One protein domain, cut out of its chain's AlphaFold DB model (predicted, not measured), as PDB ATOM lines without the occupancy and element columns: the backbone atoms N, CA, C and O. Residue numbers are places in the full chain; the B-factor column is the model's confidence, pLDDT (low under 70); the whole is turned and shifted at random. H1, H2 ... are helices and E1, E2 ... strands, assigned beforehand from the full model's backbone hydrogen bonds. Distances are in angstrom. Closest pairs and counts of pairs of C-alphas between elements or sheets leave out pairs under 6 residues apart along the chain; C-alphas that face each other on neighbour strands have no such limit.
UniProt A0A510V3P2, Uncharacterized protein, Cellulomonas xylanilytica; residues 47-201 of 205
ATOM      1  N   GLU A  47     174.121 167.192 183.030       91.00
ATOM      2  CA  GLU A  47     175.383 167.896 183.141       91.00
ATOM      3  C   GLU A  47     176.410 167.207 182.253       91.00
ATOM      4  O   GLU A  47     176.724 166.031 182.430       91.00
ATOM      5  N   LEU A  48     176.939 167.963 181.300       92.44
ATOM      6  CA  LEU A  48     178.034 167.558 180.440       92.44
ATOM      7  C   LEU A  48     179.302 168.222 180.975       92.44
ATOM      8  O   LEU A  48     179.411 169.452 180.961       92.44
ATOM      9  N   ILE A  49     180.236 167.414 181.476       93.19
ATOM     10  CA  ILE A  49     181.508 167.872 182.047       93.19
ATOM     11  C   ILE A  49     182.641 167.409 181.141       93.19
ATOM     12  O   ILE A  49     182.858 166.215 180.960       93.19
ATOM     13  N   SER A  50     183.378 168.367 180.599       94.62
ATOM     14  CA  SER A  50     184.542 168.116 179.764       94.62
ATOM     15  C   SER A  50     185.769 167.741 180.596       94.62
ATOM     16  O   SER A  50     185.924 168.173 181.743       94.62
ATOM     17  N   ARG A  51     186.702 167.000 179.988       92.25
ATOM     18  CA  ARG A  51     188.010 166.647 180.582       92.25
ATOM     19  C   ARG A  51     188.830 167.853 181.052       92.25
ATOM     20  O   ARG A  51     189.603 167.729 181.996       92.25
ATOM     21  N   ASP A  52     188.671 169.003 180.405       93.44
ATOM     22  CA  ASP A  52     189.357 170.261 180.732       93.44
ATOM     23  C   ASP A  52     188.599 171.132 181.756       93.44
ATOM     24  O   ASP A  52     189.021 172.243 182.073       93.44
ATOM     25  N   GLY A  53     187.482 170.632 182.294       92.69
ATOM     26  CA  GLY A  53     186.671 171.316 183.295       92.69
ATOM     27  C   GLY A  53     185.592 172.246 182.735       92.69
ATOM     28  O   GLY A  53     184.840 172.816 183.543       92.69
ATOM     29  N   ALA A  54     185.463 172.383 181.405       96.88
ATOM     30  CA  ALA A  54     184.279 173.000 180.807       96.88
ATOM     31  C   ALA A  54     183.010 172.243 181.218       96.88
ATOM     32  O   ALA A  54     183.034 171.036 181.463       96.88
ATOM     33  N   ARG A  55     181.893 172.959 181.323       96.94
ATOM     34  CA  ARG A  55     180.622 172.402 181.778       96.94
ATOM     35  C   ARG A  55     179.462 173.080 181.077       96.94
ATOM     36  O   ARG A  55     179.393 174.308 181.069       96.94
ATOM     37  N   VAL A  56     178.509 172.282 180.616       97.94
ATOM     38  CA  VAL A  56     177.168 172.746 180.256       97.94
ATOM     39  C   VAL A  56     176.155 171.894 181.005       97.94
ATOM     40  O   VAL A  56     176.183 170.670 180.921       97.94
ATOM     41  N   ALA A  57     175.263 172.536 181.750       97.25
ATOM     42  CA  ALA A  57     174.116 171.880 182.359       97.25
ATOM     43  C   ALA A  57     172.826 172.493 181.832       97.25
ATOM     44  O   ALA A  57     172.721 173.719 181.763       97.25
ATOM     45  N   LEU A  58     171.858 171.643 181.501       97.44
ATOM     46  CA  LEU A  58     170.555 172.032 180.973       97.44
ATOM     47  C   LEU A  58     169.457 171.413 181.829       97.44
ATOM     48  O   LEU A  58     169.619 170.330 182.385       97.44
ATOM     49  N   ARG A  59     168.329 172.106 181.962       95.81
ATOM     50  CA  ARG A  59     167.178 171.567 182.685       95.81
ATOM     51  C   ARG A  59     165.877 172.227 182.241       95.81
ATOM     52  O   ARG A  59     165.771 173.448 182.382       95.81
ATOM     53  N   PRO A  60     164.850 171.466 181.835       96.81
ATOM     54  CA  PRO A  60     163.508 172.006 181.704       96.81
ATOM     55  C   PRO A  60     162.940 172.328 183.093       96.81
ATOM     56  O   PRO A  60     163.017 171.534 184.039       96.81
ATOM     57  N   THR A  61     162.382 173.524 183.235       96.44
ATOM     58  CA  THR A  61     161.905 174.065 184.522       96.44
ATOM     59  C   THR A  61     160.398 174.287 184.570       96.44
ATOM     60  O   THR A  61     159.849 174.556 185.638       96.44
ATOM     61  N   GLY A  62     159.725 174.176 183.429       95.19
ATOM     62  CA  GLY A  62     158.309 174.465 183.279       95.19
ATOM     63  C   GLY A  62     157.954 174.682 181.820       95.19
ATOM     64  O   GLY A  62     158.831 174.753 180.965       95.19
ATOM     65  N   TYR A  63     156.663 174.826 181.552       95.31
ATOM     66  CA  TYR A  63     156.178 175.284 180.255       95.31
ATOM     67  C   TYR A  63     156.142 176.810 180.245       95.31
ATOM     68  O   TYR A  63     155.866 177.411 181.286       95.31
ATOM     69  N   GLN A  64     156.373 177.429 179.088       92.94
ATOM     70  CA  GLN A  64     156.261 178.881 178.917       92.94
ATOM     71  C   GLN A  64     154.859 179.375 179.292       92.94
ATOM     72  O   GLN A  64     154.705 180.387 179.977       92.94
ATOM     73  N   PHE A  65     153.837 178.627 178.877       86.81
ATOM     74  CA  PHE A  65     152.443 178.950 179.137       86.81
ATOM     75  C   PHE A  65     151.850 178.053 180.234       86.81
ATOM     76  O   PHE A  65     152.075 176.836 180.299       86.81
ATOM     77  N   SER A  66     151.077 178.664 181.132       76.94
ATOM     78  CA  SER A  66     150.422 177.981 182.252       76.94
ATOM     79  C   SER A  66     149.364 176.973 181.791       76.94
ATOM     80  O   SER A  66     148.800 177.078 180.707       76.94
ATOM     81  N   GLN A  67     149.033 176.001 182.642       66.69
ATOM     82  CA  GLN A  67     147.899 175.107 182.387       66.69
ATOM     83  C   GLN A  67     146.596 175.922 182.274       66.69
ATOM     84  O   GLN A  67     146.279 176.699 183.173       66.69
ATOM     85  N   GLY A  68     145.861 175.757 181.169       64.88
ATOM     86  CA  GLY A  68     144.583 176.436 180.904       64.88
ATOM     87  C   GLY A  68     144.619 177.541 179.842       64.88
ATOM     88  O   GLY A  68     143.559 177.972 179.400       64.88
ATOM     89  N   SER A  69     145.800 177.974 179.392       63.19
ATOM     90  CA  SER A  69     145.929 178.919 178.267       63.19
ATOM     91  C   SER A  69     145.998 178.242 176.894       63.19
ATOM     92  O   SER A  69     146.015 178.935 175.885       63.19
ATOM     93  N   ALA A  70     146.023 176.910 176.861       63.47
ATOM     94  CA  ALA A  70     146.208 176.109 175.662       63.47
ATOM     95  C   ALA A  70     144.948 175.313 175.315       63.47
ATOM     96  O   ALA A  70     144.331 174.693 176.188       63.47
ATOM     97  N   SER A  71     144.595 175.289 174.032       69.06
ATOM     98  CA  SER A  71     143.632 174.317 173.504       69.06
ATOM     99  C   SER A  71     144.335 172.981 173.244       69.06
ATOM    100  O   SER A  71     145.542 172.939 173.034       69.06
ATOM    101  N   ARG A  72     143.600 171.864 173.245       66.88
ATOM    102  CA  ARG A  72     144.185 170.554 172.914       66.88
ATOM    103  C   ARG A  72     144.779 170.588 171.500       66.88
ATOM    104  O   ARG A  72     144.046 170.884 170.557       66.88
ATOM    105  N   GLY A  73     146.058 170.235 171.359       69.12
ATOM    106  CA  GLY A  73     146.781 170.291 170.080       69.12
ATOM    107  C   GLY A  73     147.342 171.672 169.726       69.12
ATOM    108  O   GLY A  73     147.740 171.884 168.583       69.12
ATOM    109  N   ASP A  74     147.357 172.603 170.679       84.00
ATOM    110  CA  ASP A  74     148.046 173.881 170.545       84.00
ATOM    111  C   ASP A  74     149.565 173.667 170.584       84.00
ATOM    112  O   ASP A  74     150.128 173.213 171.583       84.00
ATOM    113  N   TRP A  75     150.228 173.977 169.474       85.81
ATOM    114  CA  TRP A  75     151.667 173.800 169.335       85.81
ATOM    115  C   TRP A  75     152.437 174.677 170.333       85.81
ATOM    116  O   TRP A  75     153.363 174.191 170.979       85.81
ATOM    117  N   ASP A  76     151.974 175.907 170.580       88.88
ATOM    118  CA  ASP A  76     152.645 176.846 171.485       88.88
ATOM    119  C   ASP A  76     152.590 176.384 172.949       88.88
ATOM    120  O   ASP A  76     153.464 176.700 173.758       88.88
ATOM    121  N   ALA A  77     151.606 175.556 173.307       91.31
ATOM    122  CA  ALA A  77     151.484 174.984 174.646       91.31
ATOM    123  C   ALA A  77     152.673 174.103 175.052       91.31
ATOM    124  O   ALA A  77     152.823 173.798 176.238       91.31
ATOM    125  N   ASN A  78     153.474 173.677 174.073       93.94
ATOM    126  CA  ASN A  78     154.550 172.710 174.213       93.94
ATOM    127  C   ASN A  78     155.932 173.355 174.392       93.94
ATOM    128  O   ASN A  78     156.906 172.628 174.569       93.94
ATOM    129  N   TRP A  79     156.031 174.688 174.416       96.12
ATOM    130  CA  TRP A  79     157.276 175.387 174.744       96.12
ATOM    131  C   TRP A  79     157.682 175.186 176.203       96.12
ATOM    132  O   TRP A  79     156.892 175.424 177.124       96.12
ATOM    133  N   LEU A  80     158.940 174.799 176.418       97.06
ATOM    134  CA  LEU A  80     159.549 174.608 177.727       97.06
ATOM    135  C   LEU A  80     160.577 175.697 178.023       97.06
ATOM    136  O   LEU A  80     161.472 175.976 177.232       97.06
ATOM    137  N   LEU A  81     160.478 176.260 179.226       97.50
ATOM    138  CA  LEU A  81     161.512 177.098 179.819       97.50
ATOM    139  C   LEU A  81     162.699 176.218 180.215       97.50
ATOM    140  O   LEU A  81     162.592 175.408 181.148       97.50
ATOM    141  N   VAL A  82     163.842 176.413 179.569       97.50
ATOM    142  CA  VAL A  82     165.075 175.680 179.860       97.50
ATOM    143  C   VAL A  82     166.026 176.592 180.613       97.50
ATOM    144  O   VAL A  82     166.330 177.702 180.189       97.50
ATOM    145  N   ARG A  83     166.514 176.115 181.755       98.00
ATOM    146  CA  ARG A  83     167.602 176.766 182.476       98.00
ATOM    147  C   ARG A  83     168.923 176.149 182.054       98.00
ATOM    148  O   ARG A  83     169.117 174.948 182.235       98.00
ATOM    149  N   GLY A  84     169.839 176.986 181.584       97.44
ATOM    150  CA  GLY A  84     171.206 176.590 181.280       97.44
ATOM    151  C   GLY A  84     172.223 177.173 182.246       97.44
ATOM    152  O   GLY A  84     172.058 178.274 182.774       97.44
ATOM    153  N   GLN A  85     173.297 176.430 182.488       97.62
ATOM    154  CA  GLN A  85     174.479 176.905 183.197       97.62
ATOM    155  C   GLN A  85     175.724 176.484 182.445       97.62
ATOM    156  O   GLN A  85     175.921 175.297 182.188       97.62
ATOM    157  N   VAL A  86     176.584 177.452 182.164       97.69
ATOM    158  CA  VAL A  86     177.769 177.245 181.341       97.69
ATOM    159  C   VAL A  86     179.002 177.686 182.107       97.69
ATOM    160  O   VAL A  86     178.988 178.714 182.787       97.69
ATOM    161  N   ARG A  87     180.072 176.902 181.993       97.12
ATOM    162  CA  ARG A  87     181.412 177.253 182.453       97.12
ATOM    163  C   ARG A  87     182.434 176.847 181.397       97.12
ATOM    164  O   ARG A  87     182.436 175.701 180.965       97.12
ATOM    165  N   THR A  88     183.320 177.758 181.020       95.25
ATOM    166  CA  THR A  88     184.445 177.477 180.116       95.25
ATOM    167  C   THR A  88     185.676 177.009 180.904       95.25
ATOM    168  O   THR A  88     185.764 177.273 182.110       95.25
ATOM    169  N   PRO A  89     186.681 176.399 180.247       92.06
ATOM    170  CA  PRO A  89     187.946 176.037 180.898       92.06
ATOM    171  C   PRO A  89     188.683 177.250 181.479       92.06
ATOM    172  O   PRO A  89     189.357 177.161 182.500       92.06
ATOM    173  N   THR A  90     188.509 178.418 180.854       92.56
ATOM    174  CA  THR A  90     189.098 179.693 181.291       92.56
ATOM    175  C   THR A  90     188.408 180.304 182.515       92.56
ATOM    176  O   THR A  90     188.824 181.357 182.989       92.56
ATOM    177  N   GLY A  91     187.355 179.667 183.038       90.00
ATOM    178  CA  GLY A  91     186.626 180.117 184.224       90.00
ATOM    179  C   GLY A  91     185.500 181.113 183.945       90.00
ATOM    180  O   GLY A  91     184.831 181.541 184.886       90.00
ATOM    181  N   ARG A  92     185.232 181.461 182.678       93.75
ATOM    182  CA  ARG A  92     184.048 182.250 182.318       93.75
ATOM    183  C   ARG A  92     182.800 181.423 182.605       93.75
ATOM    184  O   ARG A  92     182.744 180.252 182.244       93.75
ATOM    185  N   SER A  93     181.787 182.029 183.219       95.75
ATOM    186  CA  SER A  93     180.523 181.351 183.509       95.75
ATOM    187  C   SER A  93     179.323 182.263 183.328       95.75
ATOM    188  O   SER A  93     179.398 183.445 183.665       95.75
ATOM    189  N   TRP A  94     178.214 181.704 182.859       96.69
ATOM    190  CA  TRP A  94     176.932 182.396 182.750       96.69
ATOM    191  C   TRP A  94     175.773 181.405 182.863       96.69
ATOM    192  O   TRP A  94     175.963 180.189 182.967       96.69
ATOM    193  N   SER A  95     174.558 181.940 182.887       96.94
ATOM    194  CA  SER A  95     173.325 181.164 182.885       96.94
ATOM    195  C   SER A  95     172.254 181.887 182.088       96.94
ATOM    196  O   SER A  95     172.232 183.115 182.101       96.94
ATOM    197  N   PHE A  96     171.340 181.121 181.510       96.62
ATOM    198  CA  PHE A  96     170.150 181.606 180.813       96.62
ATOM    199  C   PHE A  96     168.910 180.865 181.327       96.62
ATOM    200  O   PHE A  96     169.034 179.833 182.007       96.62
ATOM    201  N   HIS A  97     167.723 181.409 181.066       97.38
ATOM    202  CA  HIS A  97     166.456 180.804 181.469       97.38
ATOM    203  C   HIS A  97     165.337 181.268 180.545       97.38
ATOM    204  O   HIS A  97     164.626 182.222 180.849       97.38
ATOM    205  N   ASP A  98     165.181 180.557 179.434       97.06
ATOM    206  CA  ASP A  98     164.404 181.036 178.296       97.06
ATOM    207  C   ASP A  98     163.612 179.887 177.655       97.06
ATOM    208  O   ASP A  98     163.971 178.712 177.819       97.06
ATOM    209  N   PRO A  99     162.481 180.182 176.989       96.12
ATOM    210  CA  PRO A  99     161.719 179.182 176.261       96.12
ATOM    211  C   PRO A  99     162.442 178.845 174.954       96.12
ATOM    212  O   PRO A  99     162.253 179.532 173.962       96.12
ATOM    213  N   CYS A 100     163.292 177.818 174.964       97.06
ATOM    214  CA  CYS A 100     164.150 177.510 173.813       97.06
ATOM    215  C   CYS A 100     164.051 176.080 173.279       97.06
ATOM    216  O   CYS A 100     164.734 175.752 172.317       97.06
ATOM    217  N   LEU A 101     163.213 175.234 173.880       97.94
ATOM    218  CA  LEU A 101     162.903 173.905 173.358       97.94
ATOM    219  C   LEU A 101     161.420 173.618 173.531       97.94
ATOM    220  O   LEU A 101     160.835 173.913 174.575       97.94
ATOM    221  N   THR A 102     160.824 172.963 172.551       97.56
ATOM    222  CA  THR A 102     159.528 172.306 172.709       97.56
ATOM    223  C   THR A 102     159.676 170.942 173.392       97.56
ATOM    224  O   THR A 102     160.767 170.370 173.484       97.56
ATOM    225  N   THR A 103     158.562 170.363 173.852       97.12
ATOM    226  CA  THR A 103     158.542 168.982 174.367       97.12
ATOM    227  C   THR A 103     159.026 167.964 173.335       97.12
ATOM    228  O   THR A 103     159.600 166.948 173.715       97.12
ATOM    229  N   TRP A 104     158.800 168.215 172.042       97.56
ATOM    230  CA  TRP A 104     159.248 167.332 170.963       97.56
ATOM    231  C   TRP A 104     160.744 167.483 170.701       97.56
ATOM    232  O   TRP A 104     161.452 166.484 170.684       97.56
ATOM    233  N   GLU A 105     161.251 168.713 170.633       98.25
ATOM    234  CA  GLU A 105     162.687 168.981 170.464       98.25
ATOM    235  C   GLU A 105     163.513 168.479 171.657       98.25
ATOM    236  O   GLU A 105     164.657 168.059 171.509       98.25
ATOM    237  N   CYS A 106     162.923 168.430 172.854       98.38
ATOM    238  CA  CYS A 106     163.528 167.753 173.999       98.38
ATOM    239  C   CYS A 106     163.729 166.245 173.760       98.38
ATOM    240  O   CYS A 106     164.735 165.689 174.207       98.38
ATOM    241  N   VAL A 107     162.798 165.583 173.064       98.44
ATOM    242  CA  VAL A 107     162.947 164.180 172.643       98.44
ATOM    243  C   VAL A 107     163.964 164.065 171.506       98.44
ATOM    244  O   VAL A 107     164.803 163.174 171.547       98.44
ATOM    245  N   GLU A 108     163.980 164.999 170.556       98.50
ATOM    246  CA  GLU A 108     164.998 165.025 169.496       98.50
ATOM    247  C   GLU A 108     166.415 165.173 170.068       98.50
ATOM    248  O   GLU A 108     167.324 164.440 169.680       98.50
ATOM    249  N   LEU A 109     166.603 166.047 171.063       98.56
ATOM    250  CA  LEU A 109     167.869 166.170 171.783       98.56
ATOM    251  C   LEU A 109     168.232 164.875 172.521       98.56
ATOM    252  O   LEU A 109     169.393 164.472 172.520       98.56
ATOM    253  N   LEU A 110     167.259 164.194 173.135       98.62
ATOM    254  CA  LEU A 110     167.492 162.900 173.782       98.62
ATOM    255  C   LEU A 110     168.006 161.849 172.789       98.62
ATOM    256  O   LEU A 110     168.967 161.125 173.081       98.62
ATOM    257  N   ASP A 111     167.355 161.759 171.634       98.62
ATOM    258  CA  ASP A 111     167.714 160.816 170.582       98.62
ATOM    259  C   ASP A 111     169.098 161.147 170.018       98.62
ATOM    260  O   ASP A 111     169.933 160.250 169.874       98.62
ATOM    261  N   TRP A 112     169.396 162.433 169.816       98.50
ATOM    262  CA  TRP A 112     170.709 162.888 169.372       98.50
ATOM    263  C   TRP A 112     171.817 162.576 170.378       98.50
ATOM    264  O   TRP A 112     172.837 162.013 169.989       98.50
ATOM    265  N   LEU A 113     171.625 162.865 171.673       98.25
ATOM    266  CA  LEU A 113     172.606 162.535 172.718       98.25
ATOM    267  C   LEU A 113     172.870 161.024 172.759       98.25
ATOM    268  O   LEU A 113     174.015 160.585 172.873       98.25
ATOM    269  N   THR A 114     171.813 160.221 172.608       98.44
ATOM    270  CA  THR A 114     171.913 158.759 172.560       98.44
ATOM    271  C   THR A 114     172.681 158.288 171.321       98.44
ATOM    272  O   THR A 114     173.557 157.434 171.445       98.44
ATOM    273  N   ALA A 115     172.410 158.846 170.140       97.88
ATOM    274  CA  ALA A 115     173.116 158.513 168.901       97.88
ATOM    275  C   ALA A 115     174.594 158.945 168.945       97.88
ATOM    276  O   ALA A 115     175.492 158.151 168.660       97.88
ATOM    277  N   ALA A 116     174.875 160.171 169.394       97.00
ATOM    278  CA  ALA A 116     176.233 160.681 169.554       97.00
ATOM    279  C   ALA A 116     177.047 159.820 170.534       97.00
ATOM    280  O   ALA A 116     178.204 159.507 170.259       97.00
ATOM    281  N   SER A 117     176.431 159.341 171.624       96.75
ATOM    282  CA  SER A 117     177.090 158.454 172.599       96.75
ATOM    283  C   SER A 117     177.571 157.120 172.013       96.75
ATOM    284  O   SER A 117     178.490 156.500 172.548       96.75
ATOM    285  N   ARG A 118     176.959 156.685 170.905       95.00
ATOM    286  CA  ARG A 118     177.293 155.455 170.170       95.00
ATOM    287  C   ARG A 118     178.263 155.698 169.014       95.00
ATOM    288  O   ARG A 118     178.739 154.738 168.420       95.00
ATOM    289  N   GLY A 119     178.578 156.962 168.723       94.12
ATOM    290  CA  GLY A 119     179.362 157.352 167.553       94.12
ATOM    291  C   GLY A 119     178.560 157.345 166.248       94.12
ATOM    292  O   GLY A 119     179.162 157.322 165.179       94.12
ATOM    293  N   ASP A 120     177.225 157.379 166.320       95.19
ATOM    294  CA  ASP A 120     176.347 157.315 165.141       95.19
ATOM    295  C   ASP A 120     176.191 158.681 164.435       95.19
ATOM    296  O   ASP A 120     175.603 158.767 163.357       95.19
ATOM    297  N   ILE A 121     176.712 159.761 165.029       96.25
ATOM    298  CA  ILE A 121     176.696 161.114 164.461       96.25
ATOM    299  C   ILE A 121     178.055 161.411 163.830       96.25
ATOM    300  O   ILE A 121     179.080 161.388 164.511       96.25
ATOM    301  N   LEU A 122     178.063 161.712 162.530       94.94
ATOM    302  CA  LEU A 122     179.290 162.046 161.811       94.94
ATOM    303  C   LEU A 122     179.885 163.370 162.324       94.94
ATOM    304  O   LEU A 122     179.151 164.354 162.442       94.94
ATOM    305  N   PRO A 123     181.202 163.424 162.592       96.75
ATOM    306  CA  PRO A 123     181.880 164.675 162.892       96.75
ATOM    307  C   PRO A 123     181.813 165.652 161.716       96.75
ATOM    308  O   PRO A 123     181.933 165.245 160.559       96.75
ATOM    309  N   SER A 124     181.682 166.940 162.015       95.75
ATOM    310  CA  SER A 124     181.759 168.020 161.030       95.75
ATOM    311  C   SER A 124     182.714 169.105 161.515       95.75
ATOM    312  O   SER A 124     182.666 169.507 162.677       95.75
ATOM    313  N   GLU A 125     183.583 169.605 160.641       92.75
ATOM    314  CA  GLU A 125     184.455 170.742 160.962       92.75
ATOM    315  C   GLU A 125     183.656 172.054 160.996       92.75
ATOM    316  O   GLU A 125     183.838 172.859 161.906       92.75
ATOM    317  N   ALA A 126     182.713 172.212 160.063       92.06
ATOM    318  CA  ALA A 126     181.876 173.395 159.892       92.06
ATOM    319  C   ALA A 126     180.389 172.987 159.831       92.06
ATOM    320  O   ALA A 126     179.820 172.891 158.742       92.06
ATOM    321  N   PRO A 127     179.761 172.672 160.979       92.81
ATOM    322  CA  PRO A 127     178.362 172.261 161.020       92.81
ATOM    323  C   PRO A 127     177.443 173.430 160.640       92.81
ATOM    324  O   PRO A 127     177.668 174.568 161.050       92.81
ATOM    325  N   ALA A 128     176.386 173.141 159.886       89.81
ATOM    326  CA  ALA A 128     175.367 174.106 159.484       89.81
ATOM    327  C   ALA A 128     173.971 173.494 159.649       89.81
ATOM    328  O   ALA A 128     173.822 172.273 159.720       89.81
ATOM    329  N   GLU A 129     172.927 174.320 159.712       85.56
ATOM    330  CA  GLU A 129     171.558 173.800 159.777       85.56
ATOM    331  C   GLU A 129     171.267 172.862 158.595       85.56
ATOM    332  O   GLU A 129     171.505 173.197 157.434       85.56
ATOM    333  N   GLY A 130     170.766 171.664 158.902       82.50
ATOM    334  CA  GLY A 130     170.537 170.604 157.918       82.50
ATOM    335  C   GLY A 130     171.766 169.743 157.592       82.50
ATOM    336  O   GLY A 130     171.605 168.703 156.955       82.50
ATOM    337  N   GLU A 131     172.962 170.108 158.061       88.25
ATOM    338  CA  GLU A 131     174.206 169.366 157.828       88.25
ATOM    339  C   GLU A 131     175.108 169.338 159.076       88.25
ATOM    340  O   GLU A 131     175.854 170.268 159.382       88.25
ATOM    341  N   GLY A 132     175.067 168.230 159.823       90.25
ATOM    342  CA  GLY A 132     175.948 168.011 160.980       90.25
ATOM    343  C   GLY A 132     175.640 168.867 162.218       90.25
ATOM    344  O   GLY A 132     176.325 168.719 163.232       90.25
ATOM    345  N   LEU A 133     174.611 169.722 162.161       97.25
ATOM    346  CA  LEU A 133     174.090 170.511 163.276       97.25
ATOM    347  C   LEU A 133     172.671 170.052 163.638       97.25
ATOM    348  O   LEU A 133     171.769 170.091 162.800       97.25
ATOM    349  N   LEU A 134     172.459 169.664 164.895       98.25
ATOM    350  CA  LEU A 134     171.126 169.602 165.485       98.25
ATOM    351  C   LEU A 134     170.750 171.013 165.941       98.25
ATOM    352  O   LEU A 134     171.252 171.468 166.968       98.25
ATOM    353  N   ALA A 135     169.889 171.675 165.180       97.69
ATOM    354  CA  ALA A 135     169.322 172.980 165.500       97.69
ATOM    355  C   ALA A 135     167.831 172.854 165.839       97.69
ATOM    356  O   ALA A 135     167.185 171.880 165.450       97.69
ATOM    357  N   PHE A 136     167.300 173.846 166.552       97.31
ATOM    358  CA  PHE A 136     165.913 173.874 167.018       97.31
ATOM    359  C   PHE A 136     165.177 175.106 166.492       97.31
ATOM    360  O   PHE A 136     165.785 176.039 165.973       97.31
ATOM    361  N   THR A 137     163.855 175.105 166.645       96.31
ATOM    362  CA  THR A 137     162.970 176.168 166.157       96.31
ATOM    363  C   THR A 137     163.327 177.523 166.755       96.31
ATOM    364  O   THR A 137     163.368 178.520 166.038       96.31
ATOM    365  N   GLU A 138     163.592 177.560 168.062       95.25
ATOM    366  CA  GLU A 138     164.194 178.721 168.707       95.25
ATOM    367  C   GLU A 138     165.719 178.537 168.662       95.25
ATOM    368  O   GLU A 138     166.235 177.620 169.314       95.25
ATOM    369  N   PRO A 139     166.467 179.380 167.926       96.00
ATOM    370  CA  PRO A 139     167.881 179.158 167.631       96.00
ATOM    371  C   PRO A 139     168.770 179.588 168.805       96.00
ATOM    372  O   PRO A 139     169.780 180.261 168.637       96.00
ATOM    373  N   ASN A 140     168.368 179.235 170.020       97.50
ATOM    374  CA  ASN A 140     169.075 179.510 171.262       97.50
ATOM    375  C   ASN A 140     170.134 178.429 171.542       97.50
ATOM    376  O   ASN A 140     171.212 178.729 172.059       97.50
ATOM    377  N   LEU A 141     169.839 177.176 171.176       98.06
ATOM    378  CA  LEU A 141     170.707 176.014 171.358       98.06
ATOM    379  C   LEU A 141     170.930 175.292 170.027       98.06
ATOM    380  O   LEU A 141     170.015 175.188 169.217       98.06
ATOM    381  N   ALA A 142     172.116 174.722 169.844       98.31
ATOM    382  CA  ALA A 142     172.349 173.672 168.859       98.31
ATOM    383  C   ALA A 142     173.476 172.732 169.306       98.31
ATOM    384  O   ALA A 142     174.256 173.053 170.207       98.31
ATOM    385  N   PHE A 143     173.562 171.557 168.689       98.56
ATOM    386  CA  PHE A 143     174.545 170.531 169.030       98.56
ATOM    387  C   PHE A 143     175.216 169.968 167.782       98.56
ATOM    388  O   PHE A 143     174.568 169.718 166.770       98.56
ATOM    389  N   SER A 144     176.521 169.723 167.859       98.62
ATOM    390  CA  SER A 144     177.258 169.020 166.806       98.62
ATOM    391  C   SER A 144     178.377 168.160 167.391       98.62
ATOM    392  O   SER A 144     178.742 168.294 168.563       98.62
ATOM    393  N   VAL A 145     178.927 167.268 166.571       98.44
ATOM    394  CA  VAL A 145     180.137 166.502 166.893       98.44
ATOM    395  C   VAL A 145     181.299 167.099 166.104       98.44
ATOM    396  O   VAL A 145     181.223 167.222 164.884       98.44
ATOM    397  N   ALA A 146     182.363 167.492 166.797       97.88
ATOM    398  CA  ALA A 146     183.585 168.016 166.191       97.88
ATOM    399  C   ALA A 146     184.579 166.898 165.860       97.88
ATOM    400  O   ALA A 146     185.211 166.910 164.810       97.88
ATOM    401  N   GLU A 147     184.705 165.916 166.753       97.19
ATOM    402  CA  GLU A 147     185.684 164.836 166.640       97.19
ATOM    403  C   GLU A 147     185.175 163.577 167.353       97.19
ATOM    404  O   GLU A 147     184.505 163.666 168.384       97.19
ATOM    405  N   ILE A 148     185.539 162.403 166.831       95.19
ATOM    406  CA  ILE A 148     185.415 161.110 167.514       95.19
ATOM    407  C   ILE A 148     186.795 160.455 167.503       95.19
ATOM    408  O   ILE A 148     187.401 160.299 166.444       95.19
ATOM    409  N   SER A 149     187.286 160.046 168.671       90.88
ATOM    410  CA  SER A 149     188.603 159.431 168.810       90.88
ATOM    411  C   SER A 149     188.622 158.420 169.950       90.88
ATOM    412  O   SER A 149     188.398 158.766 171.105       90.88
ATOM    413  N   ALA A 150     188.900 157.154 169.625       84.25
ATOM    414  CA  ALA A 150     189.158 156.074 170.587       84.25
ATOM    415  C   ALA A 150     188.179 155.995 171.787       84.25
ATOM    416  O   ALA A 150     188.599 155.760 172.919       84.25
ATOM    417  N   GLY A 151     186.874 156.165 171.542       83.19
ATOM    418  CA  GLY A 151     185.816 156.082 172.566       83.19
ATOM    419  C   GLY A 151     185.491 157.403 173.277       83.19
ATOM    420  O   GLY A 151     184.467 157.484 173.961       83.19
ATOM    421  N   ASP A 152     186.308 158.434 173.068       92.31
ATOM    422  CA  ASP A 152     185.981 159.819 173.388       92.31
ATOM    423  C   ASP A 152     185.373 160.519 172.165       92.31
ATOM    424  O   ASP A 152     185.630 160.170 171.007       92.31
ATOM    425  N   LEU A 153     184.600 161.562 172.436       95.69
ATOM    426  CA  LEU A 153     184.110 162.490 171.438       95.69
ATOM    427  C   LEU A 153     184.183 163.928 171.943       95.69
ATOM    428  O   LEU A 153     184.108 164.198 173.144       95.69
ATOM    429  N   VAL A 154     184.330 164.853 171.002       97.69
ATOM    430  CA  VAL A 154     184.204 166.286 171.250       97.69
ATOM    431  C   VAL A 154     182.847 166.714 170.717       97.69
ATOM    432  O   VAL A 154     182.660 166.829 169.507       97.69
ATOM    433  N   ILE A 155     181.894 166.932 171.620       98.00
ATOM    434  CA  ILE A 155     180.620 167.568 171.272       98.00
ATOM    435  C   ILE A 155     180.766 169.078 171.403       98.00
ATOM    436  O   ILE A 155     181.464 169.559 172.292       98.00
ATOM    437  N   ARG A 156     180.085 169.835 170.551       98.38
ATOM    438  CA  ARG A 156     179.928 171.280 170.716       98.38
ATOM    439  C   ARG A 156     178.496 171.572 171.113       98.38
ATOM    440  O   ARG A 156     177.569 171.132 170.436       98.38
ATOM    441  N   VAL A 157     178.335 172.326 172.197       98.31
ATOM    442  CA  VAL A 157     177.072 172.999 172.498       98.31
ATOM    443  C   VAL A 157     177.177 174.414 171.961       98.31
ATOM    444  O   VAL A 157     177.999 175.197 172.433       98.31
ATOM    445  N   HIS A 158     176.362 174.720 170.967       98.12
ATOM    446  CA  HIS A 158     176.262 176.037 170.365       98.12
ATOM    447  C   HIS A 158     175.194 176.831 171.115       98.12
ATOM    448  O   HIS A 158     174.090 176.338 171.349       98.12
ATOM    449  N   LEU A 159     175.545 178.046 171.518       97.62
ATOM    450  CA  LEU A 159     174.713 178.940 172.308       97.62
ATOM    451  C   LEU A 159     174.499 180.220 171.513       97.62
ATOM    452  O   LEU A 159     175.415 180.766 170.906       97.62
ATOM    453  N   SER A 160     173.271 180.693 171.462       96.69
ATOM    454  CA  SER A 160     172.895 181.835 170.635       96.69
ATOM    455  C   SER A 160     171.819 182.643 171.324       96.69
ATOM    456  O   SER A 160     171.224 182.176 172.292       96.69
ATOM    457  N   LEU A 161     171.631 183.879 170.863       94.81
ATOM    458  CA  LEU A 161     170.649 184.808 171.417       94.81
ATOM    459  C   LEU A 161     170.749 184.907 172.955       94.81
ATOM    460  O   LEU A 161     171.830 185.182 173.479       94.81
ATOM    461  N   GLU A 162     169.656 184.680 173.682       95.38
ATOM    462  CA  GLU A 162     169.574 184.775 175.144       95.38
ATOM    463  C   GLU A 162     170.432 183.724 175.870       95.38
ATOM    464  O   GLU A 162     170.827 183.922 177.022       95.38
ATOM    465  N   SER A 163     170.770 182.625 175.189       96.56
ATOM    466  CA  SER A 163     171.615 181.553 175.724       96.56
ATOM    467  C   SER A 163     173.113 181.842 175.598       96.56
ATOM    468  O   SER A 163     173.926 181.283 176.348       96.56
ATOM    469  N   ALA A 164     173.498 182.726 174.674       95.38
ATOM    470  CA  ALA A 164     174.872 183.189 174.528       95.38
ATOM    471  C   ALA A 164     175.241 184.170 175.655       95.38
ATOM    472  O   ALA A 164     174.393 184.878 176.204       95.38
ATOM    473  N   PRO A 165     176.522 184.254 176.039       92.94
ATOM    474  CA  PRO A 165     176.919 185.203 177.054       92.94
ATOM    475  C   PRO A 165     176.898 186.624 176.477       92.94
ATOM    476  O   PRO A 165     177.475 186.887 175.420       92.94
ATOM    477  N   SER A 166     176.288 187.556 177.209       86.38
ATOM    478  CA  SER A 166     176.252 188.972 176.840       86.38
ATOM    479  C   SER A 166     177.474 189.742 177.356       86.38
ATOM    480  O   SER A 166     178.070 189.413 178.388       86.38
ATOM    481  N   GLY A 167     177.858 190.790 176.625       80.12
ATOM    482  CA  GLY A 167     178.945 191.707 176.966       80.12
ATOM    483  C   GLY A 167     178.885 192.973 176.101       80.12
ATOM    484  O   GLY A 167     178.254 192.942 175.048       80.12
ATOM    485  N   PRO A 168     179.508 194.088 176.527       70.56
ATOM    486  CA  PRO A 168     179.368 195.394 175.870       70.56
ATOM    487  C   PRO A 168     179.813 195.417 174.399       70.56
ATOM    488  O   PRO A 168     179.261 196.195 173.632       70.56
ATOM    489  N   ASP A 169     180.731 194.529 174.007       71.38
ATOM    490  CA  ASP A 169     181.279 194.436 172.645       71.38
ATOM    491  C   ASP A 169     181.069 193.045 172.022       71.38
ATOM    492  O   ASP A 169     181.800 192.643 171.118       71.38
ATOM    493  N   GLN A 170     180.123 192.261 172.548       75.94
ATOM    494  CA  GLN A 170     179.923 190.879 172.118       75.94
ATOM    495  C   GLN A 170     178.667 190.744 171.267       75.94
ATOM    496  O   GLN A 170     177.545 190.737 171.772       75.94
ATOM    497  N   THR A 171     178.889 190.616 169.968       80.12
ATOM    498  CA  THR A 171     177.897 190.193 168.985       80.12
ATOM    499  C   THR A 171     178.311 188.824 168.480       80.12
ATOM    500  O   THR A 171     179.467 188.646 168.106       80.12
ATOM    501  N   TRP A 172     177.380 187.879 168.499       85.94
ATOM    502  CA  TRP A 172     177.583 186.531 167.989       85.94
ATOM    503  C   TRP A 172     176.651 186.340 166.804       85.94
ATOM    504  O   TRP A 172     175.463 186.661 166.921       85.94
ATOM    505  N   ASP A 173     177.168 185.803 165.705       91.94
ATOM    506  CA  ASP A 173     176.291 185.203 164.709       91.94
ATOM    507  C   ASP A 173     175.688 183.904 165.277       91.94
ATOM    508  O   ASP A 173     176.164 183.341 166.274       91.94
ATOM    509  N   LEU A 174     174.589 183.436 164.673       93.88
ATOM    510  CA  LEU A 174     173.933 182.210 165.127       93.88
ATOM    511  C   LEU A 174     174.919 181.034 165.109       93.88
ATOM    512  O   LEU A 174     175.627 180.791 164.136       93.88
ATOM    513  N   TYR A 175     174.922 180.310 166.222       94.75
ATOM    514  CA  TYR A 175     175.728 179.133 166.535       94.75
ATOM    515  C   TYR A 175     177.249 179.343 166.580       94.75
ATOM    516  O   TYR A 175     177.988 178.366 166.709       94.75
ATOM    517  N   GLU A 176     177.727 180.589 166.563       94.25
ATOM    518  CA  GLU A 176     179.157 180.909 166.654       94.25
ATOM    519  C   GLU A 176     179.714 180.731 168.080       94.25
ATOM    520  O   GLU A 176     180.875 180.362 168.266       94.25
ATOM    521  N   CYS A 177     178.895 180.954 169.117       94.81
ATOM    522  CA  CYS A 177     179.323 180.716 170.496       94.81
ATOM    523  C   CYS A 177     179.281 179.219 170.818       94.81
ATOM    524  O   CYS A 177     178.265 178.691 171.268       94.81
ATOM    525  N   GLU A 178     180.397 178.532 170.608       95.69
ATOM    526  CA  GLU A 178     180.543 177.113 170.916       95.69
ATOM    527  C   GLU A 178     181.202 176.858 172.279       95.69
ATOM    528  O   GLU A 178     182.148 177.526 172.704       95.69
ATOM    529  N   VAL A 179     180.714 175.826 172.963       97.44
ATOM    530  CA  VAL A 179     181.368 175.231 174.126       97.44
ATOM    531  C   VAL A 179     181.736 173.794 173.764       97.44
ATOM    532  O   VAL A 179     180.864 172.918 173.812       97.44
ATOM    533  N   PRO A 180     182.995 173.529 173.373       97.62
ATOM    534  CA  PRO A 180     183.456 172.176 173.119       97.62
ATOM    535  C   PRO A 180     183.584 171.413 174.441       97.62
ATOM    536  O   PRO A 180     184.132 171.917 175.422       97.62
ATOM    537  N   LEU A 181     183.079 170.184 174.461       97.75
ATOM    538  CA  LEU A 181     183.115 169.291 175.609       97.75
ATOM    539  C   LEU A 181     183.695 167.952 175.166       97.75
ATOM    540  O   LEU A 181     183.076 167.220 174.391       97.75
ATOM    541  N   LYS A 182     184.887 167.625 175.672       97.50
ATOM    542  CA  LYS A 182     185.490 166.309 175.470       97.50
ATOM    543  C   LYS A 182     184.942 165.343 176.513       97.50
ATOM    544  O   LYS A 182     185.225 165.513 177.699       97.50
ATOM    545  N   VAL A 183     184.196 164.338 176.071       96.31
ATOM    546  CA  VAL A 183     183.500 163.361 176.923       96.31
ATOM    547  C   VAL A 183     183.670 161.947 176.375       96.31
ATOM    548  O   VAL A 183     183.840 161.767 175.171       96.31
ATOM    549  N   ALA A 184     183.603 160.935 177.240       96.25
ATOM    550  CA  ALA A 184     183.489 159.550 176.792       96.25
ATOM    551  C   ALA A 184     182.058 159.255 176.322       96.25
ATOM    552  O   ALA A 184     181.091 159.800 176.864       96.25
ATOM    553  N   GLY A 185     181.902 158.318 175.382       95.62
ATOM    554  CA  GLY A 185     180.575 157.872 174.932       95.62
ATOM    555  C   GLY A 185     179.685 157.386 176.085       95.62
ATOM    556  O   GLY A 185     178.506 157.719 176.149       95.62
ATOM    557  N   THR A 186     180.252 156.684 177.070       95.69
ATOM    558  CA  THR A 186     179.515 156.217 178.258       95.69
ATOM    559  C   THR A 186     179.018 157.354 179.153       95.69
ATOM    560  O   THR A 186     177.925 157.259 179.708       95.69
ATOM    561  N   GLU A 187     179.782 158.440 179.281       95.69
ATOM    562  CA  GLU A 187     179.369 159.623 180.045       95.69
ATOM    563  C   GLU A 187     178.250 160.369 179.322       95.69
ATOM    564  O   GLU A 187     177.279 160.785 179.953       95.69
ATOM    565  N   LEU A 188     178.343 160.474 177.992       96.31
ATOM    566  CA  LEU A 188     177.288 161.075 177.186       96.31
ATOM    567  C   LEU A 188     175.995 160.251 177.221       96.31
ATOM    568  O   LEU A 188     174.909 160.823 177.289       96.31
ATOM    569  N   LEU A 189     176.095 158.920 177.243       96.81
ATOM    570  CA  LEU A 189     174.935 158.046 177.422       96.81
ATOM    571  C   LEU A 189     174.278 158.263 178.793       96.81
ATOM    572  O   LEU A 189     173.058 158.395 178.868       96.81
ATOM    573  N   GLY A 190     175.073 158.367 179.863       96.19
ATOM    574  CA  GLY A 190     174.561 158.707 181.194       96.19
ATOM    575  C   GLY A 190     173.878 160.079 181.225       96.19
ATOM    576  O   GLY A 190     172.814 160.233 181.822       96.19
ATOM    577  N   ALA A 191     174.429 161.066 180.513       96.31
ATOM    578  CA  ALA A 191     173.793 162.368 180.336       96.31
ATOM    579  C   ALA A 191     172.462 162.264 179.566       96.31
ATOM    580  O   ALA A 191     171.480 162.888 179.963       96.31
ATOM    581  N   ALA A 192     172.383 161.435 178.520       97.62
ATOM    582  CA  ALA A 192     171.137 161.175 177.798       97.62
ATOM    583  C   ALA A 192     170.073 160.529 178.707       97.62
ATOM    584  O   ALA A 192     168.909 160.926 178.698       97.62
ATOM    585  N   GLU A 193     170.456 159.561 179.539       97.06
ATOM    586  CA  GLU A 193     169.553 158.948 180.521       97.06
ATOM    587  C   GLU A 193     169.056 159.952 181.561       97.06
ATOM    588  O   GLU A 193     167.867 159.962 181.890       97.06
ATOM    589  N   GLN A 194     169.938 160.838 182.023       96.44
ATOM    590  CA  GLN A 194     169.556 161.908 182.931       96.44
ATOM    591  C   GLN A 194     168.595 162.897 182.264       96.44
ATOM    592  O   GLN A 194     167.561 163.236 182.833       96.44
ATOM    593  N   TRP A 195     168.878 163.300 181.026       97.50
ATOM    594  CA  TRP A 195     167.994 164.166 180.254       97.50
ATOM    595  C   TRP A 195     166.607 163.541 180.058       97.50
ATOM    596  O   TRP A 195     165.597 164.209 180.271       97.50
ATOM    597  N   ARG A 196     166.535 162.236 179.758       97.56
ATOM    598  CA  ARG A 196     165.269 161.484 179.685       97.56
ATOM    599  C   ARG A 196     164.460 161.606 180.978       97.56
ATOM    600  O   ARG A 196     163.245 161.804 180.926       97.56
ATOM    601  N   ALA A 197     165.117 161.483 182.129       96.00
ATOM    602  CA  ALA A 197     164.464 161.649 183.424       96.00
ATOM    603  C   ALA A 197     164.010 163.101 183.657       96.00
ATOM    604  O   ALA A 197     162.918 163.318 184.180       96.00
ATOM    605  N   ASP A 198     164.802 164.083 183.225       95.81
ATOM    606  CA  ASP A 198     164.508 165.509 183.393       95.81
ATOM    607  C   ASP A 198     163.323 165.985 182.540       95.81
ATOM    608  O   ASP A 198     162.581 166.866 182.976       95.81
ATOM    609  N   ILE A 199     163.126 165.409 181.346       96.44
ATOM    610  CA  ILE A 199     162.021 165.769 180.439       96.44
ATOM    611  C   ILE A 199     160.731 164.989 180.736       96.44
ATOM    612  O   ILE A 199     159.648 165.442 180.377       96.44
ATOM    613  N   SER A 200     160.809 163.848 181.433       96.75
ATOM    614  CA  SER A 200     159.647 163.003 181.760       96.75
ATOM    615  C   SER A 200     158.477 163.732 182.453       96.75
ATOM    616  O   SER A 200     157.333 163.364 182.173       96.75
ATOM    617  N   PRO A 201     158.688 164.734 183.333       95.38
ATOM    618  CA  PRO A 201     157.600 165.509 183.936       95.38
ATOM    619  C   PRO A 201     156.866 166.450 182.970       95.38
ATOM    620  O   PRO A 201     155.858 167.040 183.360       95.38
TER     621      PRO A 201
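What this domain is: This is residues 47 to 201 of the 205 residues of an uncharacterized protein of Cellulomonas xylanilytica (UniProt A0A510V3P2). Two twisted four-stranded sheets, E1 to E4 and E5 to E8, form a sandwich with crossed strands, and two antiparallel helices, H1 and H2, lie side by side along one side of it. Loops 64 to 78 and 160 to 176 reach out from this body. The printed part has 155 residues, with two named helices and eight named strands in the order E1 E2 E3 E4 H1 E5 E6 E7 E8 H2; the class is mixed. Both sheets run in chain order and are antiparallel throughout. The whole is compact, with a radius of gyration of the C-alphas of 15.4 A and spans of 49 by 39 by 27 A.

How they stand to each other: E1, residues 47 to 49, E2, 55 to 63, E3, 79 to 87, and E4, 93 to 102, form a meander, each strand the antiparallel neighbour of the one before. N 48 and O 56 are 2.8 A apart, N 57 and O 85 2.9 A, and N 84 and O 96 3.0 A, within hydrogen-bond range. E5, 132 to 135, E6, 141 to 149, E7, 152 to 159, and E8, 177 to 184, form a second meander, with N 134 and O 143 2.8 A, N 144 and O 156 3.1 A, and N 155 and O 181 3.0 A apart. The two strongly twisted sheets make a sandwich, two sheets face to face, with strands at 61 degrees. The closest C-alphas of E1 and E8, of Ile 49 and Leu 181, are 6.8 A apart. H1, 103 to 118, and H2, 185 to 199, touch, opposite ways at a shallow tilt of 15 degrees; their closest C-alphas, of Ser 117 and Gly 185, are 4.2 A apart. Both helices are on the same face of the sheet E5 to E8, in two layers, helices on one face of a sheet; H1 also makes two layers with the sheet E1 to E4. H2 is on that sheet too, over E1 and E2, at a height of 9.2 A. In H2 each O i to N i+4 pair is within hydrogen-bond range; in H1, 10 of 12 are.

Where its parts are: E1 begins at C-alpha 47, (175.383, 167.896, 183.141). E3 is 25.4 A long and E4 25.3 A; E4 bends by 61 degrees at residue 98. H1 is 23.5 A long from C-alpha 103, (158.542, 168.982, 174.367). H2 is 20.9 A long and ends at C-alpha 199, (162.021, 165.769, 180.439).

The domain as a whole: The C-alphas farthest apart, of Gly 68 and Ala 150, are 50.1 A apart. The printed part has no cut. The links E2 to E3, H1 to E5 and E7 to E8 are long. Mean pLDDT of the printed part is 93.2; residues 67 to 73 are under 70.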